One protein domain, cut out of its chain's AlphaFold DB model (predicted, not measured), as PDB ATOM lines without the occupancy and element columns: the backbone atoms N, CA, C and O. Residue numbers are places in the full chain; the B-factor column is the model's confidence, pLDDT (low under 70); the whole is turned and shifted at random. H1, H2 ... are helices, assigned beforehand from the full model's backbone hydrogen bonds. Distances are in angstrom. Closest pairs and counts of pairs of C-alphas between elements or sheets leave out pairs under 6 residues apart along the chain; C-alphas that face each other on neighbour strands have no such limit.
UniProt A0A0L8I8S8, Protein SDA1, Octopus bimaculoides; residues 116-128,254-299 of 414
ATOM      1  N   THR A 116       4.243   7.566  -3.989       79.06
ATOM      2  CA  THR A 116       4.210   6.441  -4.914       79.06
ATOM      3  C   THR A 116       4.528   5.131  -4.178       79.06
ATOM      4  O   THR A 116       5.279   5.154  -3.203       79.06
ATOM      5  N   GLU A 117       4.000   3.991  -4.631       75.06
ATOM      6  CA  GLU A 117       4.286   2.677  -4.021       75.06
ATOM      7  C   GLU A 117       5.795   2.395  -3.972       75.06
ATOM      8  O   GLU A 117       6.330   2.084  -2.911       75.06
ATOM      9  N   ALA A 118       6.517   2.679  -5.061       77.38
ATOM     10  CA  ALA A 118       7.978   2.577  -5.109       77.38
ATOM     11  C   ALA A 118       8.703   3.443  -4.053       77.38
ATOM     12  O   ALA A 118       9.738   3.044  -3.531       77.38
ATOM     13  N   MET A 119       8.164   4.619  -3.706       77.19
ATOM     14  CA  MET A 119       8.741   5.491  -2.668       77.19
ATOM     15  C   MET A 119       8.449   4.991  -1.249       77.19
ATOM     16  O   MET A 119       9.154   5.353  -0.314       77.19
ATOM     17  N   GLN A 120       7.386   4.207  -1.066       75.81
ATOM     18  CA  GLN A 120       7.075   3.575   0.219       75.81
ATOM     19  C   GLN A 120       7.945   2.337   0.451       75.81
ATOM     20  O   GLN A 120       8.298   2.054   1.592       75.81
ATOM     21  N   GLU A 121       8.296   1.640  -0.633       74.31
ATOM     22  CA  GLU A 121       9.196   0.482  -0.655       74.31
ATOM     23  C   GLU A 121      10.684   0.867  -0.542       74.31
ATOM     24  O   GLU A 121      11.519   0.008  -0.264       74.31
ATOM     25  N   ALA A 122      11.029   2.143  -0.749       73.19
ATOM     26  CA  ALA A 122      12.399   2.632  -0.649       73.19
ATOM     27  C   ALA A 122      12.887   2.629   0.813       73.19
ATOM     28  O   ALA A 122      12.446   3.424   1.647       73.19
ATOM     29  N   GLU A 123      13.820   1.730   1.117       73.44
ATOM     30  CA  GLU A 123      14.559   1.688   2.380       73.44
ATOM     31  C   GLU A 123      15.881   2.459   2.235       73.44
ATOM     32  O   GLU A 123      16.509   2.433   1.176       73.44
ATOM     33  N   LEU A 124      16.311   3.156   3.294       73.62
ATOM     34  CA  LEU A 124      17.601   3.849   3.275       73.62
ATOM     35  C   LEU A 124      18.723   2.855   3.587       73.62
ATOM     36  O   LEU A 124      18.653   2.218   4.642       73.62
ATOM     37  N   PRO A 125      19.769   2.769   2.744       73.50
ATOM     38  CA  PRO A 125      20.964   2.007   3.078       73.50
ATOM     39  C   PRO A 125      21.655   2.628   4.290       73.50
ATOM     40  O   PRO A 125      21.745   3.851   4.399       73.50
ATOM     41  N   SER A 126      22.168   1.789   5.189       82.25
ATOM     42  CA  SER A 126      23.086   2.255   6.231       82.25
ATOM     43  C   SER A 126      24.418   2.684   5.608       82.25
ATOM     44  O   SER A 126      24.756   2.293   4.489       82.25
ATOM     45  N   TYR A 127      25.203   3.479   6.334       83.62
ATOM     46  CA  TYR A 127      26.548   3.826   5.885       83.62
ATOM     47  C   TYR A 127      27.385   2.554   5.678       83.62
ATOM     48  O   TYR A 127      27.471   1.714   6.577       83.62
ATOM     49  N   GLY A 128      27.976   2.416   4.489       80.06
ATOM     50  CA  GLY A 128      28.764   1.242   4.104       80.06
ATOM     51  C   GLY A 128      27.949  -0.004   3.739       80.06
ATOM     52  O   GLY A 128      28.544  -1.059   3.529       80.06
ATOM     53  N   THR A 254      -1.193  -0.369  11.094       59.38
ATOM     54  CA  THR A 254      -1.160  -0.265   9.622       59.38
ATOM     55  C   THR A 254       0.258  -0.252   9.056       59.38
ATOM     56  O   THR A 254       0.496  -0.866   8.026       59.38
ATOM     57  N   LYS A 255       1.226   0.384   9.731       61.16
ATOM     58  CA  LYS A 255       2.638   0.338   9.308       61.16
ATOM     59  C   LYS A 255       3.249  -1.062   9.383       61.16
ATOM     60  O   LYS A 255       4.094  -1.384   8.558       61.16
ATOM     61  N   VAL A 256       2.856  -1.860  10.375       69.31
ATOM     62  CA  VAL A 256       3.330  -3.244  10.516       69.31
ATOM     63  C   VAL A 256       2.748  -4.128   9.413       69.31
ATOM     64  O   VAL A 256       3.503  -4.872   8.804       69.31
ATOM     65  N   LEU A 257       1.459  -3.976   9.092       71.19
ATOM     66  CA  LEU A 257       0.817  -4.718   7.996       71.19
ATOM     67  C   LEU A 257       1.467  -4.420   6.638       71.19
ATOM     68  O   LEU A 257       1.815  -5.345   5.920       71.19
ATOM     69  N   VAL A 258       1.736  -3.146   6.332       73.00
ATOM     70  CA  VAL A 258       2.422  -2.775   5.081       73.00
ATOM     71  C   VAL A 258       3.822  -3.391   5.015       73.00
ATOM     72  O   VAL A 258       4.216  -3.888   3.972       73.00
ATOM     73  N   LYS A 259       4.580  -3.409   6.121       76.88
ATOM     74  CA  LYS A 259       5.898  -4.067   6.137       76.88
ATOM     75  C   LYS A 259       5.806  -5.572   5.880       76.88
ATOM     76  O   LYS A 259       6.623  -6.087   5.129       76.88
ATOM     77  N   GLN A 260       4.806  -6.239   6.452       81.62
ATOM     78  CA  GLN A 260       4.559  -7.665   6.220       81.62
ATOM     79  C   GLN A 260       4.226  -7.941   4.749       81.62
ATOM     80  O   GLN A 260       4.860  -8.793   4.139       81.62
ATOM     81  N   GLU A 261       3.337  -7.152   4.139       81.75
ATOM     82  CA  GLU A 261       3.009  -7.265   2.708       81.75
ATOM     83  C   GLU A 261       4.240  -7.051   1.806       81.75
ATOM     84  O   GLU A 261       4.392  -7.702   0.772       81.75
ATOM     85  N   LEU A 262       5.147  -6.140   2.179       80.62
ATOM     86  CA  LEU A 262       6.395  -5.927   1.445       80.62
ATOM     87  C   LEU A 262       7.368  -7.098   1.593       80.62
ATOM     88  O   LEU A 262       8.024  -7.466   0.622       80.62
ATOM     89  N   GLU A 263       7.468  -7.694   2.778       84.12
ATOM     90  CA  GLU A 263       8.292  -8.882   3.014       84.12
ATOM     91  C   GLU A 263       7.763 -10.098   2.242       84.12
ATOM     92  O   GLU A 263       8.552 -10.806   1.618       84.12
ATOM     93  N   GLU A 264       6.444 -10.289   2.188       87.31
ATOM     94  CA  GLU A 264       5.799 -11.327   1.376       87.31
ATOM     95  C   GLU A 264       6.101 -11.146  -0.119       87.31
ATOM     96  O   GLU A 264       6.474 -12.108  -0.791       87.31
ATOM     97  N   LYS A 265       6.049  -9.908  -0.631       85.12
ATOM     98  CA  LYS A 265       6.453  -9.583  -2.014       85.12
ATOM     99  C   LYS A 265       7.935  -9.862  -2.288       85.12
ATOM    100  O   LYS A 265       8.296 -10.286  -3.383       85.12
ATOM    101  N   LYS A 266       8.818  -9.623  -1.313       87.44
ATOM    102  CA  LYS A 266      10.249  -9.955  -1.443       87.44
ATOM    103  C   LYS A 266      10.448 -11.473  -1.499       87.44
ATOM    104  O   LYS A 266      11.221 -11.955  -2.320       87.44
ATOM    105  N   GLN A 267       9.740 -12.226  -0.658       88.94
ATOM    106  CA  GLN A 267       9.810 -13.690  -0.632       88.94
ATOM    107  C   GLN A 267       9.238 -14.324  -1.903       88.94
ATOM    108  O   GLN A 267       9.827 -15.262  -2.432       88.94
ATOM    109  N   SER A 268       8.131 -13.796  -2.419       88.62
ATOM    110  CA  SER A 268       7.541 -14.258  -3.674       88.62
ATOM    111  C   SER A 268       8.477 -14.009  -4.862       88.62
ATOM    112  O   SER A 268       8.720 -14.916  -5.656       88.62
ATOM    113  N   ALA A 269       9.088 -12.821  -4.937       88.31
ATOM    114  CA  ALA A 269      10.092 -12.506  -5.947       88.31
ATOM    115  C   ALA A 269      11.322 -13.431  -5.868       88.31
ATOM    116  O   ALA A 269      11.793 -13.887  -6.909       88.31
ATOM    117  N   LEU A 270      11.800 -13.748  -4.655       90.56
ATOM    118  CA  LEU A 270      12.891 -14.706  -4.423       90.56
ATOM    119  C   LEU A 270      12.547 -16.108  -4.938       90.56
ATOM    120  O   LEU A 270      13.330 -16.718  -5.663       90.56
ATOM    121  N   GLN A 271      11.354 -16.609  -4.612       90.06
ATOM    122  CA  GLN A 271      10.913 -17.931  -5.061       90.06
ATOM    123  C   GLN A 271      10.864 -18.029  -6.588       90.06
ATOM    124  O   GLN A 271      11.295 -19.035  -7.146       90.06
ATOM    125  N   ILE A 272      10.384 -16.988  -7.277       89.88
ATOM    126  CA  ILE A 272      10.338 -16.979  -8.745       89.88
ATOM    127  C   ILE A 272      11.744 -16.922  -9.334       89.88
ATOM    128  O   ILE A 272      12.022 -17.660 -10.279       89.88
ATOM    129  N   SER A 273      12.626 -16.071  -8.792       89.00
ATOM    130  CA  SER A 273      13.996 -15.965  -9.301       89.00
ATOM    131  C   SER A 273      14.786 -17.260  -9.150       89.00
ATOM    132  O   SER A 273      15.618 -17.550 -10.004       89.00
ATOM    133  N   ASP A 274      14.492 -18.049  -8.116       89.44
ATOM    134  CA  ASP A 274      15.159 -19.328  -7.874       89.44
ATOM    135  C   ASP A 274      14.566 -20.477  -8.715       89.44
ATOM    136  O   ASP A 274      15.271 -21.433  -9.039       89.44
ATOM    137  N   GLN A 275      13.278 -20.409  -9.074       89.00
ATOM    138  CA  GLN A 275      12.559 -21.502  -9.747       89.00
ATOM    139  C   GLN A 275      12.503 -21.379 -11.275       89.00
ATOM    140  O   GLN A 275      12.460 -22.401 -11.963       89.00
ATOM    141  N   ARG A 276      12.448 -20.157 -11.823       85.69
ATOM    142  CA  ARG A 276      12.148 -19.909 -13.244       85.69
ATOM    143  C   ARG A 276      13.285 -19.171 -13.947       85.69
ATOM    144  O   ARG A 276      13.803 -18.173 -13.461       85.69
ATOM    145  N   ILE A 277      13.613 -19.624 -15.158       89.69
ATOM    146  CA  ILE A 277      14.477 -18.886 -16.088       89.69
ATOM    147  C   ILE A 277      13.618 -17.850 -16.827       89.69
ATOM    148  O   ILE A 277      12.592 -18.200 -17.409       89.69
ATOM    149  N   PHE A 278      14.033 -16.583 -16.803       90.00
ATOM    150  CA  PHE A 278      13.277 -15.467 -17.380       90.00
ATOM    151  C   PHE A 278      13.492 -15.323 -18.891       90.00
ATOM    152  O   PHE A 278      14.622 -15.402 -19.376       90.00
ATOM    153  N   THR A 279      12.410 -15.059 -19.626       92.25
ATOM    154  CA  THR A 279      12.439 -14.711 -21.058       92.25
ATOM    155  C   THR A 279      12.297 -13.200 -21.275       92.25
ATOM    156  O   THR A 279      11.942 -12.453 -20.364       92.25
ATOM    157  N   GLU A 280      12.536 -12.720 -22.501       93.94
ATOM    158  CA  GLU A 280      12.388 -11.294 -22.855       93.94
ATOM    159  C   GLU A 280      10.981 -10.749 -22.553       93.94
ATOM    160  O   GLU A 280      10.846  -9.648 -22.020       93.94
ATOM    161  N   THR A 281       9.934 -11.552 -22.778       91.50
ATOM    162  CA  THR A 281       8.546 -11.172 -22.464       91.50
ATOM    163  C   THR A 281       8.315 -10.978 -20.967       91.50
ATOM    164  O   THR A 281       7.505 -10.145 -20.564       91.50
ATOM    165  N   ASP A 282       9.023 -11.740 -20.130       91.81
ATOM    166  CA  ASP A 282       8.928 -11.618 -18.676       91.81
ATOM    167  C   ASP A 282       9.581 -10.312 -18.208       91.81
ATOM    168  O   ASP A 282       9.010  -9.595 -17.385       91.81
ATOM    169  N   PHE A 283      10.725  -9.937 -18.795       93.50
ATOM    170  CA  PHE A 283      11.373  -8.654 -18.516       93.50
ATOM    171  C   PHE A 283      10.518  -7.460 -18.945       93.50
ATOM    172  O   PHE A 283      10.447  -6.475 -18.214       93.50
ATOM    173  N   GLU A 284       9.830  -7.534 -20.085       92.88
ATOM    174  CA  GLU A 284       8.897  -6.483 -20.507       92.88
ATOM    175  C   GLU A 284       7.755  -6.292 -19.503       92.88
ATOM    176  O   GLU A 284       7.439  -5.156 -19.134       92.88
ATOM    177  N   LYS A 285       7.176  -7.388 -18.998       90.56
ATOM    178  CA  LYS A 285       6.124  -7.347 -17.971       90.56
ATOM    179  C   LYS A 285       6.634  -6.769 -16.653       90.56
ATOM    180  O   LYS A 285       5.982  -5.887 -16.090       90.56
ATOM    181  N   ILE A 286       7.804  -7.216 -16.190       91.12
ATOM    182  CA  ILE A 286       8.455  -6.690 -14.980       91.12
ATOM    183  C   ILE A 286       8.702  -5.186 -15.139       91.12
ATOM    184  O   ILE A 286       8.316  -4.396 -14.277       91.12
ATOM    185  N   ASN A 287       9.270  -4.764 -16.268       91.25
ATOM    186  CA  ASN A 287       9.535  -3.357 -16.551       91.25
ATOM    187  C   ASN A 287       8.244  -2.533 -16.580       91.25
ATOM    188  O   ASN A 287       8.187  -1.463 -15.974       91.25
ATOM    189  N   HIS A 288       7.185  -3.036 -17.219       88.62
ATOM    190  CA  HIS A 288       5.882  -2.375 -17.240       88.62
ATOM    191  C   HIS A 288       5.299  -2.220 -15.827       88.62
ATOM    192  O   HIS A 288       4.798  -1.148 -15.476       88.62
ATOM    193  N   ALA A 289       5.404  -3.249 -14.984       88.31
ATOM    194  CA  ALA A 289       4.956  -3.185 -13.599       88.31
ATOM    195  C   ALA A 289       5.774  -2.198 -12.755       88.31
ATOM    196  O   ALA A 289       5.196  -1.427 -11.991       88.31
ATOM    197  N   LEU A 290       7.099  -2.161 -12.922       88.25
ATOM    198  CA  LEU A 290       7.967  -1.195 -12.245       88.25
ATOM    199  C   LEU A 290       7.645   0.245 -12.661       88.25
ATOM    200  O   LEU A 290       7.530   1.122 -11.806       88.25
ATOM    201  N   VAL A 291       7.431   0.488 -13.958       88.12
ATOM    202  CA  VAL A 291       7.005   1.798 -14.471       88.12
ATOM    203  C   VAL A 291       5.647   2.184 -13.888       88.12
ATOM    204  O   VAL A 291       5.480   3.303 -13.404       88.12
ATOM    205  N   LYS A 292       4.690   1.254 -13.851       86.50
ATOM    206  CA  LYS A 292       3.379   1.481 -13.233       86.50
ATOM    207  C   LYS A 292       3.510   1.839 -11.750       86.50
ATOM    208  O   LYS A 292       2.955   2.848 -11.322       86.50
ATOM    209  N   LYS A 293       4.318   1.085 -10.995       85.25
ATOM    210  CA  LYS A 293       4.617   1.361  -9.583       85.25
ATOM    211  C   LYS A 293       5.258   2.725  -9.364       85.25
ATOM    212  O   LYS A 293       5.070   3.265  -8.285       85.25
ATOM    213  N   GLN A 294       6.018   3.269 -10.319       82.19
ATOM    214  CA  GLN A 294       6.617   4.610 -10.233       82.19
ATOM    215  C   GLN A 294       5.616   5.733 -10.562       82.19
ATOM    216  O   GLN A 294       5.660   6.814  -9.968       82.19
ATOM    217  N   LEU A 295       4.711   5.487 -11.512       78.38
ATOM    218  CA  LEU A 295       3.800   6.502 -12.037       78.38
ATOM    219  C   LEU A 295       2.500   6.626 -11.246       78.38
ATOM    220  O   LEU A 295       2.026   7.752 -11.073       78.38
ATOM    221  N   ASP A 296       1.926   5.525 -10.763       69.19
ATOM    222  CA  ASP A 296       0.613   5.529 -10.123       69.19
ATOM    223  C   ASP A 296       0.711   6.038  -8.670       69.19
ATOM    224  O   ASP A 296       1.231   5.348  -7.789       69.19
ATOM    225  N   PRO A 297       0.208   7.253  -8.356       62.62
ATOM    226  CA  PRO A 297      -0.004   7.623  -6.970       62.62
ATOM    227  C   PRO A 297      -1.212   6.840  -6.444       62.62
ATOM    228  O   PRO A 297      -2.225   6.724  -7.131       62.62
ATOM    229  N   VAL A 298      -1.152   6.406  -5.183       57.88
ATOM    230  CA  VAL A 298      -2.149   5.555  -4.496       57.88
ATOM    231  C   VAL A 298      -3.619   6.041  -4.608       57.88
ATOM    232  O   VAL A 298      -4.538   5.268  -4.359       57.88
ATOM    233  N   GLN A 299      -3.893   7.287  -5.040       52.84
ATOM    234  CA  GLN A 299      -5.228   7.723  -5.490       52.84
ATOM    235  C   GLN A 299      -5.200   8.739  -6.651       52.84
ATOM    236  O   GLN A 299      -4.408   9.690  -6.648       52.84
TER     237      GLN A 299
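What this domain is: This is residues 116 to 128 and 254 to 299 of the 414 residues of the protein "Protein SDA1" of Octopus bimaculoides (UniProt A0A0L8I8S8). Helices H2 and H3 make two sides of an open frame, joined at one end, with short H1 between their other ends. Residues 122 to 128 stick out. It is all helix: 59 printed residues with three named helices, H1, H2, H3 in chain order. It is loose, with radius of gyration of the C-alphas 13.7 A and spans 35 by 28 by 27 A.

Where its parts are: H2, residues 254 to 275, runs 31.8 A from C-alpha 254, (-1.160, -0.265, 9.622). H3, residues 280 to 295, runs 22.5 A to C-alpha 295, (3.800, 6.502, -12.037). H1 is residues 117 to 121.

How they stand to each other: H2 and H3, joined by a tight link, are apart. H2 is close to H1 but not clearly touching, the closest C-alphas, 262 and 121, being 7.3 A apart. H3 touches H1 with residues 293 to 294 alone, closest C-alphas 294 and 118, 5.7 A. Each helix has every O i to N i+4 pair within hydrogen-bond range.

The domain as a whole: Residues 129 to 253 are cut out; C-alphas 128 and 254 are 30.5 A apart. pLDDT is under 70 at residues 254 to 256 and 296 to 299.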